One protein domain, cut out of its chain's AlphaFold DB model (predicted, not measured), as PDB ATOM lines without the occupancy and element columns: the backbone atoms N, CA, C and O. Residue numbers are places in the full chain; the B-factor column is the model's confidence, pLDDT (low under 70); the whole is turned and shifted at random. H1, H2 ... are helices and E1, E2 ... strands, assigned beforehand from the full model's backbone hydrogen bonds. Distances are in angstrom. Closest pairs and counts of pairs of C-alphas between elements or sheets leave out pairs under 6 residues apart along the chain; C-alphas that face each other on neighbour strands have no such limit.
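AT A GLANCE: This is residues 2 to 93 of the 98 residues of an uncharacterized protein of Arsenophonus endosymbiont of Aphis craccivora (UniProt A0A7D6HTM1). Two antiparallel sheets, E4 E3 E6 E7 and E1 E2 E5, lie face to face as a small sandwich with nearly aligned strands. Helix H1 and the long link from E4 to E5 lie at one end of it, H1 meeting the smaller sheet with its residues 2 to 6. The printed part has 92 residues with one named helix and seven named strands, in the order H1 E1 E2 E3 E4 E5 E6 E7, and is mostly strand. It is compact, with a radius of gyration of the C-alphas of 14.1 A, and only just elongated, spanning 42 by 28 by 18 A.

HOW THE PARTS SIT: Start with the larger sheet: E4, residues 49 to 53, E3, residues 40 to 45, E6, residues 76 to 81, and E7, residues 86 to 91, in that order. Look for N 43 and O 50, 2.8 A apart, in the hairpin E3 and E4, for N 42 and O 79, 2.9 A, between E3 and E6, and for N 78 and O 89, 2.8 A, in the hairpin E6 and E7. The other sheet runs E1, residues 20 to 26, E2, residues 31 to 37, and E5, residues 67 to 72; check N 24 and O 33, 2.9 A, in the hairpin E1 and E2, and N 34 and O 69, 2.9 A, between E2 and E5. The sheets' best planes are 16 degrees apart. The closest C-alphas of E4 and E5, Leu 52 and Gln 67, are 7.1 A apart. H1, residues 2 to 11, is on the sheet E1 E2 E5; its closest C-alpha pair with E2, Leu 2 and Ala 37, is 7.7 A apart. In H1 every O i to N i+4 pair is within hydrogen-bond range.

IN THESE COORDINATES: Find C-alpha 2 at (34.939, -29.570, 29.427); from there H1 runs 14.3 A to C-alpha 11. E1 spans 20.1 A and E2 20.5 A. E7 ends at C-alpha 91, (40.956, -40.594, 10.080).

THE WHOLE: The two C-alphas farthest apart, Gly 13 and Asn 47, are 43.0 A apart. The printed part has no cut; the link E4 to E5 is long, and residues 61 to 65 are under 70 in pLDDT.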
ATOM      1  N   LEU A   2      34.692 -28.658  28.289       88.75
ATOM      2  CA  LEU A   2      34.939 -29.570  29.427       88.75
ATOM      3  C   LEU A   2      34.468 -29.008  30.779       88.75
ATOM      4  O   LEU A   2      33.828 -29.724  31.538       88.75
ATOM      5  N   GLU A   3      34.713 -27.724  31.044       87.25
ATOM      6  CA  GLU A   3      34.241 -27.062  32.267       87.25
ATOM      7  C   GLU A   3      32.715 -27.065  32.392       87.25
ATOM      8  O   GLU A   3      32.192 -27.457  33.425       87.25
ATOM      9  N   GLN A   4      31.997 -26.737  31.317       89.44
ATOM     10  CA  GLN A   4      30.531 -26.771  31.300       89.44
ATOM     11  C   GLN A   4      29.989 -28.185  31.548       89.44
ATOM     12  O   GLN A   4      29.012 -28.346  32.273       89.44
ATOM     13  N   ILE A   5      30.638 -29.217  30.992       91.25
ATOM     14  CA  ILE A   5      30.290 -30.617  31.275       91.25
ATOM     15  C   ILE A   5      30.536 -30.930  32.756       91.25
ATOM     16  O   ILE A   5      29.699 -31.565  33.390       91.25
ATOM     17  N   ASN A   6      31.655 -30.474  33.323       89.19
ATOM     18  CA  ASN A   6      31.975 -30.689  34.732       89.19
ATOM     19  C   ASN A   6      30.947 -30.031  35.664       89.19
ATOM     20  O   ASN A   6      30.462 -30.685  36.583       89.19
ATOM     21  N   THR A   7      30.577 -28.777  35.391       89.94
ATOM     22  CA  THR A   7      29.518 -28.063  36.115       89.94
ATOM     23  C   THR A   7      28.194 -28.813  36.021       89.94
ATOM     24  O   THR A   7      27.579 -29.078  37.044       89.94
ATOM     25  N   LEU A   8      27.804 -29.265  34.825       92.69
ATOM     26  CA  LEU A   8      26.570 -30.029  34.639       92.69
ATOM     27  C   LEU A   8      26.557 -31.336  35.449       92.69
ATOM     28  O   LEU A   8      25.543 -31.674  36.055       92.69
ATOM     29  N   LEU A   9      27.670 -32.077  35.479       91.12
ATOM     30  CA  LEU A   9      27.784 -33.298  36.286       91.12
ATOM     31  C   LEU A   9      27.596 -33.000  37.781       91.12
ATOM     32  O   LEU A   9      26.910 -33.753  38.474       91.12
ATOM     33  N   MET A  10      28.177 -31.897  38.261       87.50
ATOM     34  CA  MET A  10      28.039 -31.452  39.648       87.50
ATOM     35  C   MET A  10      26.604 -31.025  39.971       87.50
ATOM     36  O   MET A  10      26.059 -31.476  40.978       87.50
ATOM     37  N   ASP A  11      25.972 -30.233  39.101       92.00
ATOM     38  CA  ASP A  11      24.605 -29.728  39.278       92.00
ATOM     39  C   ASP A  11      23.568 -30.859  39.303       92.00
ATOM     40  O   ASP A  11      22.609 -30.823  40.072       92.00
ATOM     41  N   LEU A  12      23.787 -31.909  38.506       94.81
ATOM     42  CA  LEU A  12      22.953 -33.114  38.503       94.81
ATOM     43  C   LEU A  12      23.243 -34.058  39.683       94.81
ATOM     44  O   LEU A  12      22.608 -35.107  39.804       94.81
ATOM     45  N   GLY A  13      24.211 -33.730  40.545       91.00
ATOM     46  CA  GLY A  13      24.620 -34.573  41.670       91.00
ATOM     47  C   GLY A  13      25.255 -35.900  41.243       91.00
ATOM     48  O   GLY A  13      25.301 -36.845  42.037       91.00
ATOM     49  N   ILE A  14      25.740 -35.993  40.002       92.62
ATOM     50  CA  ILE A  14      26.365 -37.197  39.463       92.62
ATOM     51  C   ILE A  14      27.760 -37.329  40.077       92.62
ATOM     52  O   ILE A  14      28.682 -36.569  39.785       92.62
ATOM     53  N   LYS A  15      27.918 -38.326  40.949       89.69
ATOM     54  CA  LYS A  15      29.180 -38.607  41.638       89.69
ATOM     55  C   LYS A  15      30.031 -39.577  40.829       89.69
ATOM     56  O   LYS A  15      29.539 -40.606  40.372       89.69
ATOM     57  N   GLY A  16      31.323 -39.289  40.718       90.75
ATOM     58  CA  GLY A  16      32.285 -40.181  40.080       90.75
ATOM     59  C   GLY A  16      33.471 -39.434  39.489       90.75
ATOM     60  O   GLY A  16      33.535 -38.209  39.531       90.75
ATOM     61  N   GLN A  17      34.411 -40.199  38.940       90.56
ATOM     62  CA  GLN A  17      35.487 -39.672  38.110       90.56
ATOM     63  C   GLN A  17      35.212 -40.053  36.663       90.56
ATOM     64  O   GLN A  17      35.027 -41.232  36.357       90.56
ATOM     65  N   PHE A  18      35.229 -39.059  35.782       91.69
ATOM     66  CA  PHE A  18      34.890 -39.229  34.375       91.69
ATOM     67  C   PHE A  18      36.076 -38.794  33.510       91.69
ATOM     68  O   PHE A  18      36.217 -37.607  33.200       91.69
ATOM     69  N   PRO A  19      36.977 -39.728  33.151       91.62
ATOM     70  CA  PRO A  19      37.998 -39.474  32.149       91.62
ATOM     71  C   PRO A  19      37.333 -39.225  30.791       91.62
ATOM     72  O   PRO A  19      36.620 -40.094  30.288       91.62
ATOM     73  N   ILE A  20      37.543 -38.049  30.203       91.44
ATOM     74  CA  ILE A  20      36.879 -37.624  28.965       91.44
ATOM     75  C   ILE A  20      37.899 -37.009  28.009       91.44
ATOM     76  O   ILE A  20      38.727 -36.188  28.401       91.44
ATOM     77  N   LEU A  21      37.782 -37.377  26.734       93.00
ATOM     78  CA  LEU A  21      38.408 -36.694  25.609       93.00
ATOM     79  C   LEU A  21      37.307 -36.067  24.756       93.00
ATOM     80  O   LEU A  21      36.360 -36.750  24.371       93.00
ATOM     81  N   LEU A  22      37.454 -34.787  24.429       93.56
ATOM     82  CA  LEU A  22      36.647 -34.111  23.418       93.56
ATOM     83  C   LEU A  22      37.510 -33.885  22.184       93.56
ATOM     84  O   LEU A  22      38.642 -33.413  22.301       93.56
ATOM     85  N   GLY A  23      36.968 -34.218  21.015       94.44
ATOM     86  CA  GLY A  23      37.637 -34.038  19.738       94.44
ATOM     87  C   GLY A  23      36.735 -33.359  18.720       94.44
ATOM     88  O   GLY A  23      35.547 -33.661  18.638       94.44
ATOM     89  N   TYR A  24      37.314 -32.454  17.941       95.50
ATOM     90  CA  TYR A  24      36.688 -31.826  16.786       95.50
ATOM     91  C   TYR A  24      37.653 -31.888  15.605       95.50
ATOM     92  O   TYR A  24      38.836 -31.580  15.751       95.50
ATOM     93  N   PHE A  25      37.143 -32.273  14.438       96.12
ATOM     94  CA  PHE A  25      37.900 -32.254  13.197       96.12
ATOM     95  C   PHE A  25      37.122 -31.487  12.133       96.12
ATOM     96  O   PHE A  25      36.019 -31.877  11.758       96.12
ATOM     97  N   HIS A  26      37.715 -30.400  11.645       95.75
ATOM     98  CA  HIS A  26      37.186 -29.640  10.525       95.75
ATOM     99  C   HIS A  26      37.843 -30.113   9.229       95.75
ATOM    100  O   HIS A  26      39.043 -29.916   9.019       95.75
ATOM    101  N   THR A  27      37.055 -30.738   8.359       91.44
ATOM    102  CA  THR A  27      37.532 -31.417   7.148       91.44
ATOM    103  C   THR A  27      38.060 -30.466   6.079       91.44
ATOM    104  O   THR A  27      38.926 -30.875   5.312       91.44
ATOM    105  N   GLU A  28      37.597 -29.219   6.007       93.00
ATOM    106  CA  GLU A  28      38.065 -28.259   4.997       93.00
ATOM    107  C   GLU A  28      39.393 -27.618   5.407       93.00
ATOM    108  O   GLU A  28      40.379 -27.681   4.677       93.00
ATOM    109  N   SER A  29      39.457 -27.071   6.626       96.12
ATOM    110  CA  SER A  29      40.678 -26.440   7.153       96.12
ATOM    111  C   SER A  29      41.697 -27.441   7.700       96.12
ATOM    112  O   SER A  29      42.754 -27.029   8.191       96.12
ATOM    113  N   LYS A  30      41.364 -28.740   7.663       95.94
ATOM    114  CA  LYS A  30      42.175 -29.860   8.165       95.94
ATOM    115  C   LYS A  30      42.587 -29.680   9.622       95.94
ATOM    116  O   LYS A  30      43.683 -30.053  10.015       95.94
ATOM    117  N   THR A  31      41.737 -29.026  10.409       96.75
ATOM    118  CA  THR A  31      42.061 -28.620  11.780       96.75
ATOM    119  C   THR A  31      41.500 -29.626  12.770       96.75
ATOM    120  O   THR A  31      40.305 -29.906  12.758       96.75
ATOM    121  N   ILE A  32      42.364 -30.140  13.633       97.00
ATOM    122  CA  ILE A  32      42.082 -31.109  14.685       97.00
ATOM    123  C   ILE A  32      42.220 -30.374  16.015       97.00
ATOM    124  O   ILE A  32      43.268 -29.796  16.299       97.00
ATOM    125  N   VAL A  33      41.179 -30.399  16.838       95.69
ATOM    126  CA  VAL A  33      41.199 -29.840  18.192       95.69
ATOM    127  C   VAL A  33      40.871 -30.953  19.171       95.69
ATOM    128  O   VAL A  33      39.831 -31.594  19.044       95.69
ATOM    129  N   LEU A  34      41.750 -31.178  20.144       95.00
ATOM    130  CA  LEU A  34      41.572 -32.179  21.194       95.00
ATOM    131  C   LEU A  34      41.709 -31.520  22.563       95.00
ATOM    132  O   LEU A  34      42.638 -30.748  22.786       95.00
ATOM    133  N   ALA A  35      40.829 -31.866  23.496       92.56
ATOM    134  CA  ALA A  35      40.929 -31.463  24.895       92.56
ATOM    135  C   ALA A  35      40.657 -32.667  25.799       92.56
ATOM    136  O   ALA A  35      39.672 -33.379  25.599       92.56
ATOM    137  N   SER A  36      41.515 -32.891  26.795       91.75
ATOM    138  CA  SER A  36      41.457 -34.087  27.641       91.75
ATOM    139  C   SER A  36      41.374 -33.753  29.128       91.75
ATOM    140  O   SER A  36      42.126 -32.917  29.635       91.75
ATOM    141  N   ALA A  37      40.516 -34.481  29.841       91.06
ATOM    142  CA  ALA A  37      40.449 -34.540  31.295       91.06
ATOM    143  C   ALA A  37      40.663 -35.993  31.747       91.06
ATOM    144  O   ALA A  37      39.809 -36.849  31.524       91.06
ATOM    145  N   GLY A  38      41.806 -36.292  32.367       90.19
ATOM    146  CA  GLY A  38      42.110 -37.609  32.943       90.19
ATOM    147  C   GLY A  38      42.454 -38.721  31.941       90.19
ATOM    148  O   GLY A  38      42.528 -39.887  32.333       90.19
ATOM    149  N   LEU A  39      42.658 -38.391  30.661       92.62
ATOM    150  CA  LEU A  39      43.175 -39.308  29.640       92.62
ATOM    151  C   LEU A  39      44.496 -38.784  29.069       92.62
ATOM    152  O   LEU A  39      44.669 -37.578  28.871       92.62
ATOM    153  N   ASN A  40      45.403 -39.703  28.753       94.00
ATOM    154  CA  ASN A  40      46.584 -39.391  27.958       94.00
ATOM    155  C   ASN A  40      46.242 -39.518  26.477       94.00
ATOM    156  O   ASN A  40      45.489 -40.416  26.075       94.00
ATOM    157  N   VAL A  41      46.793 -38.613  25.678       95.94
ATOM    158  CA  VAL A  41      46.477 -38.475  24.263       95.94
ATOM    159  C   VAL A  41      47.753 -38.228  23.486       95.94
ATOM    160  O   VAL A  41      48.519 -37.335  23.821       95.94
ATOM    161  N   LYS A  42      47.941 -38.969  22.398       97.06
ATOM    162  CA  LYS A  42      49.007 -38.746  21.424       97.06
ATOM    163  C   LYS A  42      48.388 -38.606  20.051       97.06
ATOM    164  O   LYS A  42      47.865 -39.582  19.508       97.06
ATOM    165  N   LEU A  43      48.441 -37.395  19.515       97.56
ATOM    166  CA  LEU A  43      47.994 -37.084  18.171       97.56
ATOM    167  C   LEU A  43      49.197 -37.112  17.237       97.56
ATOM    168  O   LEU A  43      50.134 -36.332  17.389       97.56
ATOM    169  N   LYS A  44      49.137 -37.992  16.248       97.81
ATOM    170  CA  LYS A  44      50.064 -38.032  15.131       97.81
ATOM    171  C   LYS A  44      49.336 -37.592  13.869       97.81
ATOM    172  O   LYS A  44      48.292 -38.145  13.534       97.81
ATOM    173  N   THR A  45      49.916 -36.621  13.188       96.31
ATOM    174  CA  THR A  45      49.548 -36.182  11.838       96.31
ATOM    175  C   THR A  45      50.671 -36.569  10.879       96.31
ATOM    176  O   THR A  45      51.708 -37.093  11.300       96.31
ATOM    177  N   GLU A  46      50.505 -36.275   9.597       94.19
ATOM    178  CA  GLU A  46      51.572 -36.382   8.606       94.19
ATOM    179  C   GLU A  46      52.770 -35.459   8.906       94.19
ATOM    180  O   GLU A  46      53.896 -35.778   8.534       94.19
ATOM    181  N   ASN A  47      52.552 -34.352   9.625       91.69
ATOM    182  CA  ASN A  47      53.574 -33.324   9.848       91.69
ATOM    183  C   ASN A  47      54.301 -33.474  11.187       91.69
ATOM    184  O   ASN A  47      55.482 -33.144  11.299       91.69
ATOM    185  N   LYS A  48      53.591 -33.913  12.231       94.62
ATOM    186  CA  LYS A  48      54.136 -34.007  13.591       94.62
ATOM    187  C   LYS A  48      53.336 -34.912  14.511       94.62
ATOM    188  O   LYS A  48      52.178 -35.244  14.253       94.62
ATOM    189  N   GLU A  49      53.974 -35.241  15.626       97.19
ATOM    190  CA  GLU A  49      53.381 -35.918  16.768       97.19
ATOM    191  C   GLU A  49      53.392 -34.981  17.978       97.19
ATOM    192  O   GLU A  49      54.409 -34.357  18.282       97.19
ATOM    193  N   VAL A  50      52.252 -34.879  18.654       95.81
ATOM    194  CA  VAL A  50      52.077 -34.102  19.881       95.81
ATOM    195  C   VAL A  50      51.371 -34.953  20.924       95.81
ATOM    196  O   VAL A  50      50.507 -35.774  20.604       95.81
ATOM    197  N   GLU A  51      51.749 -34.772  22.183       94.25
ATOM    198  CA  GLU A  51      51.231 -35.547  23.302       94.25
ATOM    199  C   GLU A  51      50.701 -34.614  24.387       94.25
ATOM    200  O   GLU A  51      51.251 -33.543  24.639       94.25
ATOM    201  N   LEU A  52      49.608 -35.033  25.011       89.00
ATOM    202  CA  LEU A  52      48.965 -34.350  26.113       89.00
ATOM    203  C   LEU A  52      48.671 -35.378  27.193       89.00
ATOM    204  O   LEU A  52      47.952 -36.356  26.974       89.00
ATOM    205  N   SER A  53      49.201 -35.110  28.378       82.56
ATOM    206  CA  SER A  53      48.976 -35.924  29.565       82.56
ATOM    207  C   SER A  53      48.107 -35.128  30.525       82.56
ATOM    208  O   SER A  53      48.543 -34.122  31.083       82.56
ATOM    209  N   SER A  54      46.852 -35.546  30.683       72.12
ATOM    210  CA  SER A  54      45.914 -34.899  31.599       72.12
ATOM    211  C   SER A  54      45.853 -35.673  32.911       72.12
ATOM    212  O   SER A  54      45.601 -36.879  32.916       72.12
ATOM    213  N   SER A  55      46.097 -34.985  34.027       71.50
ATOM    214  CA  SER A  55      46.228 -35.604  35.348       71.50
ATOM    215  C   SER A  55      44.898 -35.789  36.082       71.50
ATOM    216  O   SER A  55      44.785 -36.712  36.886       71.50
ATOM    217  N   ALA A  56      43.888 -34.957  35.804       85.38
ATOM    218  CA  ALA A  56      42.633 -34.942  36.554       85.38
ATOM    219  C   ALA A  56      41.410 -35.215  35.652       85.38
ATOM    220  O   ALA A  56      41.193 -34.479  34.683       85.38
ATOM    221  N   PRO A  57      40.595 -36.248  35.945       90.19
ATOM    222  CA  PRO A  57      39.313 -36.465  35.279       90.19
ATOM    223  C   PRO A  57      38.261 -35.444  35.741       90.19
ATOM    224  O   PRO A  57      38.411 -34.809  36.792       90.19
ATOM    225  N   LEU A  58      37.161 -35.327  34.990       90.56
ATOM    226  CA  LEU A  58      36.001 -34.555  35.450       90.56
ATOM    227  C   LEU A  58      35.384 -35.203  36.699       90.56
ATOM    228  O   LEU A  58      35.551 -36.402  36.939       90.56
ATOM    229  N   GLY A  59      34.677 -34.404  37.496       87.62
ATOM    230  CA  GLY A  59      34.117 -34.802  38.789       87.62
ATOM    231  C   GLY A  59      35.152 -34.882  39.919       87.62
ATOM    232  O   GLY A  59      34.807 -35.234  41.047       87.62
ATOM    233  N   SER A  60      36.420 -34.551  39.648       82.94
ATOM    234  CA  SER A  60      37.444 -34.428  40.686       82.94
ATOM    235  C   SER A  60      37.298 -33.119  41.476       82.94
ATOM    236  O   SER A  60      36.837 -32.106  40.959       82.94
ATOM    237  N   LEU A  61      37.702 -33.143  42.753       66.88
ATOM    238  CA  LEU A  61      37.712 -31.967  43.641       66.88
ATOM    239  C   LEU A  61      38.861 -30.987  43.329       66.88
ATOM    240  O   LEU A  61      38.946 -29.921  43.932       66.88
ATOM    241  N   GLN A  62      39.784 -31.372  42.446       65.75
ATOM    242  CA  GLN A  62      40.952 -30.575  42.086       65.75
ATOM    243  C   GLN A  62      40.619 -29.640  40.921       65.75
ATOM    244  O   GLN A  62      39.833 -29.986  40.043       65.75
ATOM    245  N   SER A  63      41.260 -28.469  40.890       64.00
ATOM    246  CA  SER A  63      41.197 -27.573  39.733       64.00
ATOM    247  C   SER A  63      41.682 -28.314  38.489       64.00
ATOM    248  O   SER A  63      42.832 -28.754  38.429       64.00
ATOM    249  N   ILE A  64      40.815 -28.446  37.490       64.31
ATOM    250  CA  ILE A  64      41.143 -29.150  36.256       64.31
ATOM    251  C   ILE A  64      41.969 -28.204  35.381       64.31
ATOM    252  O   ILE A  64      41.461 -27.212  34.862       64.31
ATOM    253  N   ALA A  65      43.259 -28.499  35.217       63.84
ATOM    254  CA  ALA A  65      44.086 -27.836  34.219       63.84
ATOM    255  C   ALA A  65      43.721 -28.399  32.838       63.84
ATOM    256  O   ALA A  65      44.189 -29.469  32.444       63.84
ATOM    257  N   TYR A  66      42.845 -27.701  32.115       70.94
ATOM    258  CA  TYR A  66      42.454 -28.107  30.770       70.94
ATOM    259  C   TYR A  66      43.593 -27.819  29.799       70.94
ATOM    260  O   TYR A  66      43.882 -26.669  29.476       70.94
ATOM    261  N   GLN A  67      44.234 -28.878  29.325       76.75
ATOM    262  CA  GLN A  67      45.167 -28.777  28.215       76.75
ATOM    263  C   GLN A  67      44.418 -29.069  26.916       76.75
ATOM    264  O   GLN A  67      43.503 -29.903  26.878       76.75
ATOM    265  N   GLN A  68      44.818 -28.380  25.852       88.38
ATOM    266  CA  GLN A  68      44.276 -28.582  24.519       88.38
ATOM    267  C   GLN A  68      45.401 -28.698  23.497       88.38
ATOM    268  O   GLN A  68      46.422 -28.021  23.594       88.38
ATOM    269  N   ILE A  69      45.174 -29.540  22.501       92.12
ATOM    270  CA  ILE A  69      45.969 -29.629  21.284       92.12
ATOM    271  C   ILE A  69      45.135 -29.007  20.166       92.12
ATOM    272  O   ILE A  69      43.953 -29.319  20.025       92.12
ATOM    273  N   MET A  70      45.757 -28.157  19.355       94.81
ATOM    274  CA  MET A  70      45.192 -27.683  18.098       94.81
ATOM    275  C   MET A  70      46.225 -27.903  17.008       94.81
ATOM    276  O   MET A  70      47.301 -27.316  17.063       94.81
ATOM    277  N   GLU A  71      45.895 -28.745  16.034       96.44
ATOM    278  CA  GLU A  71      46.814 -29.113  14.967       96.44
ATOM    279  C   GLU A  71      46.182 -29.164  13.594       96.44
ATOM    280  O   GLU A  71      44.967 -29.271  13.456       96.44
ATOM    281  N   LYS A  72      47.028 -29.093  12.564       95.94
ATOM    282  CA  LYS A  72      46.620 -29.344  11.183       95.94
ATOM    283  C   LYS A  72      47.102 -30.712  10.713       95.94
ATOM    284  O   LYS A  72      48.263 -31.055  10.932       95.94
ATOM    285  N   GLY A  73      46.219 -31.453  10.050       94.88
ATOM    286  CA  GLY A  73      46.535 -32.743   9.446       94.88
ATOM    287  C   GLY A  73      45.436 -33.247   8.513       94.88
ATOM    288  O   GLY A  73      44.248 -33.116   8.824       94.88
ATOM    289  N   ILE A  74      45.827 -33.812   7.371       94.00
ATOM    290  CA  ILE A  74      44.902 -34.470   6.429       94.00
ATOM    291  C   ILE A  74      44.580 -35.901   6.854       94.00
ATOM    292  O   ILE A  74      43.426 -36.316   6.767       94.00
ATOM    293  N   ASP A  75      45.586 -36.593   7.387       94.44
ATOM    294  CA  ASP A  75      45.507 -37.954   7.885       94.44
ATOM    295  C   ASP A  75      46.056 -37.956   9.302       94.44
ATOM    296  O   ASP A  75      47.154 -37.461   9.576       94.44
ATOM    297  N   TRP A  76      45.290 -38.512  10.230       96.06
ATOM    298  CA  TRP A  76      45.678 -38.467  11.626       96.06
ATOM    299  C   TRP A  76      45.333 -39.741  12.372       96.06
ATOM    300  O   TRP A  76      44.355 -40.437  12.103       96.06
ATOM    301  N   GLN A  77      46.177 -40.033  13.354       97.38
ATOM    302  CA  GLN A  77      46.007 -41.100  14.318       97.38
ATOM    303  C   GLN A  77      46.069 -40.499  15.718       97.38
ATOM    304  O   GLN A  77      47.042 -39.849  16.089       97.38
ATOM    305  N   CYS A  78      45.049 -40.764  16.516       97.19
ATOM    306  CA  CYS A  78      44.970 -40.359  17.904       97.19
ATOM    307  C   CYS A  78      44.989 -41.608  18.789       97.19
ATOM    308  O   CYS A  78      44.037 -42.390  18.792       97.19
ATOM    309  N   LYS A  79      46.078 -41.814  19.531       97.56
ATOM    310  CA  LYS A  79      46.139 -42.835  20.584       97.56
ATOM    311  C   LYS A  79      45.631 -42.225  21.879       97.56
ATOM    312  O   LYS A  79      46.065 -41.143  22.261       97.56
ATOM    313  N   ILE A  80      44.746 -42.941  22.555       96.44
ATOM    314  CA  ILE A  80      44.064 -42.494  23.768       96.44
ATOM    315  C   ILE A  80      44.204 -43.603  24.798       96.44
ATOM    316  O   ILE A  80      43.912 -44.762  24.496       96.44
ATOM    317  N   TRP A  81      44.667 -43.286  26.003       95.62
ATOM    318  CA  TRP A  81      44.825 -44.306  27.034       95.62
ATOM    319  C   TRP A  81      44.708 -43.770  28.454       95.62
ATOM    320  O   TRP A  81      44.906 -42.589  28.744       95.62
ATOM    321  N   ASN A  82      44.430 -44.702  29.357       92.31
ATOM    322  CA  ASN A  82      44.613 -44.551  30.791       92.31
ATOM    323  C   ASN A  82      45.394 -45.764  31.327       92.31
ATOM    324  O   ASN A  82      45.992 -46.522  30.566       92.31
ATOM    325  N   HIS A  83      45.398 -45.951  32.643       89.12
ATOM    326  CA  HIS A  83      46.116 -47.044  33.300       89.12
ATOM    327  C   HIS A  83      45.557 -48.453  32.996       89.12
ATOM    328  O   HIS A  83      46.230 -49.436  33.286       89.12
ATOM    329  N   LYS A  84      44.344 -48.574  32.435       89.62
ATOM    330  CA  LYS A  84      43.662 -49.859  32.163       89.62
ATOM    331  C   LYS A  84      43.385 -50.117  30.688       89.62
ATOM    332  O   LYS A  84      43.390 -51.264  30.255       89.62
ATOM    333  N   HIS A  85      43.095 -49.071  29.926       92.94
ATOM    334  CA  HIS A  85      42.550 -49.179  28.581       92.94
ATOM    335  C   HIS A  85      43.328 -48.307  27.607       92.94
ATOM    336  O   HIS A  85      43.846 -47.249  27.967       92.94
ATOM    337  N   ARG A  86      43.367 -48.750  26.348       96.19
ATOM    338  CA  ARG A  86      43.970 -48.022  25.235       96.19
ATOM    339  C   ARG A  86      43.133 -48.206  23.979       96.19
ATOM    340  O   ARG A  86      42.717 -49.319  23.673       96.19
ATOM    341  N   MET A  87      42.946 -47.119  23.248       96.81
ATOM    342  CA  MET A  87      42.251 -47.069  21.970       96.81
ATOM    343  C   MET A  87      43.065 -46.239  20.976       96.81
ATOM    344  O   MET A  87      43.831 -45.358  21.366       96.81
ATOM    345  N   THR A  88      42.875 -46.516  19.690       97.50
ATOM    346  CA  THR A  88      43.404 -45.702  18.598       97.50
ATOM    347  C   THR A  88      42.237 -45.285  17.709       97.50
ATOM    348  O   THR A  88      41.545 -46.146  17.174       97.50
ATOM    349  N   LEU A  89      42.035 -43.978  17.545       96.31
ATOM    350  CA  LEU A  89      41.173 -43.406  16.514       96.31
ATOM    351  C   LEU A  89      42.019 -42.989  15.317       96.31
ATOM    352  O   LEU A  89      43.122 -42.470  15.483       96.31
ATOM    353  N   MET A  90      41.501 -43.210  14.116       95.56
ATOM    354  CA  MET A  90      42.166 -42.825  12.880       95.56
ATOM    355  C   MET A  90      41.169 -42.177  11.936       95.56
ATOM    356  O   MET A  90      40.024 -42.615  11.840       95.56
ATOM    357  N   PHE A  91      41.639 -41.167  11.222       94.06
ATOM    358  CA  PHE A  91      40.956 -40.594  10.080       94.06
ATOM    359  C   PHE A  91      41.940 -40.550   8.922       94.06
ATOM    360  O   PHE A  91      43.087 -40.130   9.094       94.06
ATOM    361  N   ASN A  92      41.487 -40.999   7.758       88.50
ATOM    362  CA  ASN A  92      42.265 -40.937   6.540       88.50
ATOM    363  C   ASN A  92      41.392 -40.383   5.414       88.50
ATOM    364  O   ASN A  92      40.254 -40.813   5.227       88.50
ATOM    365  N   SER A  93      41.935 -39.409   4.699       78.81
ATOM    366  CA  SER A  93      41.279 -38.703   3.603       78.81
ATOM    367  C   SER A  93      41.133 -39.535   2.324       78.81
ATOM    368  O   SER A  93      40.331 -39.169   1.471       78.81
TER     369      SER A  93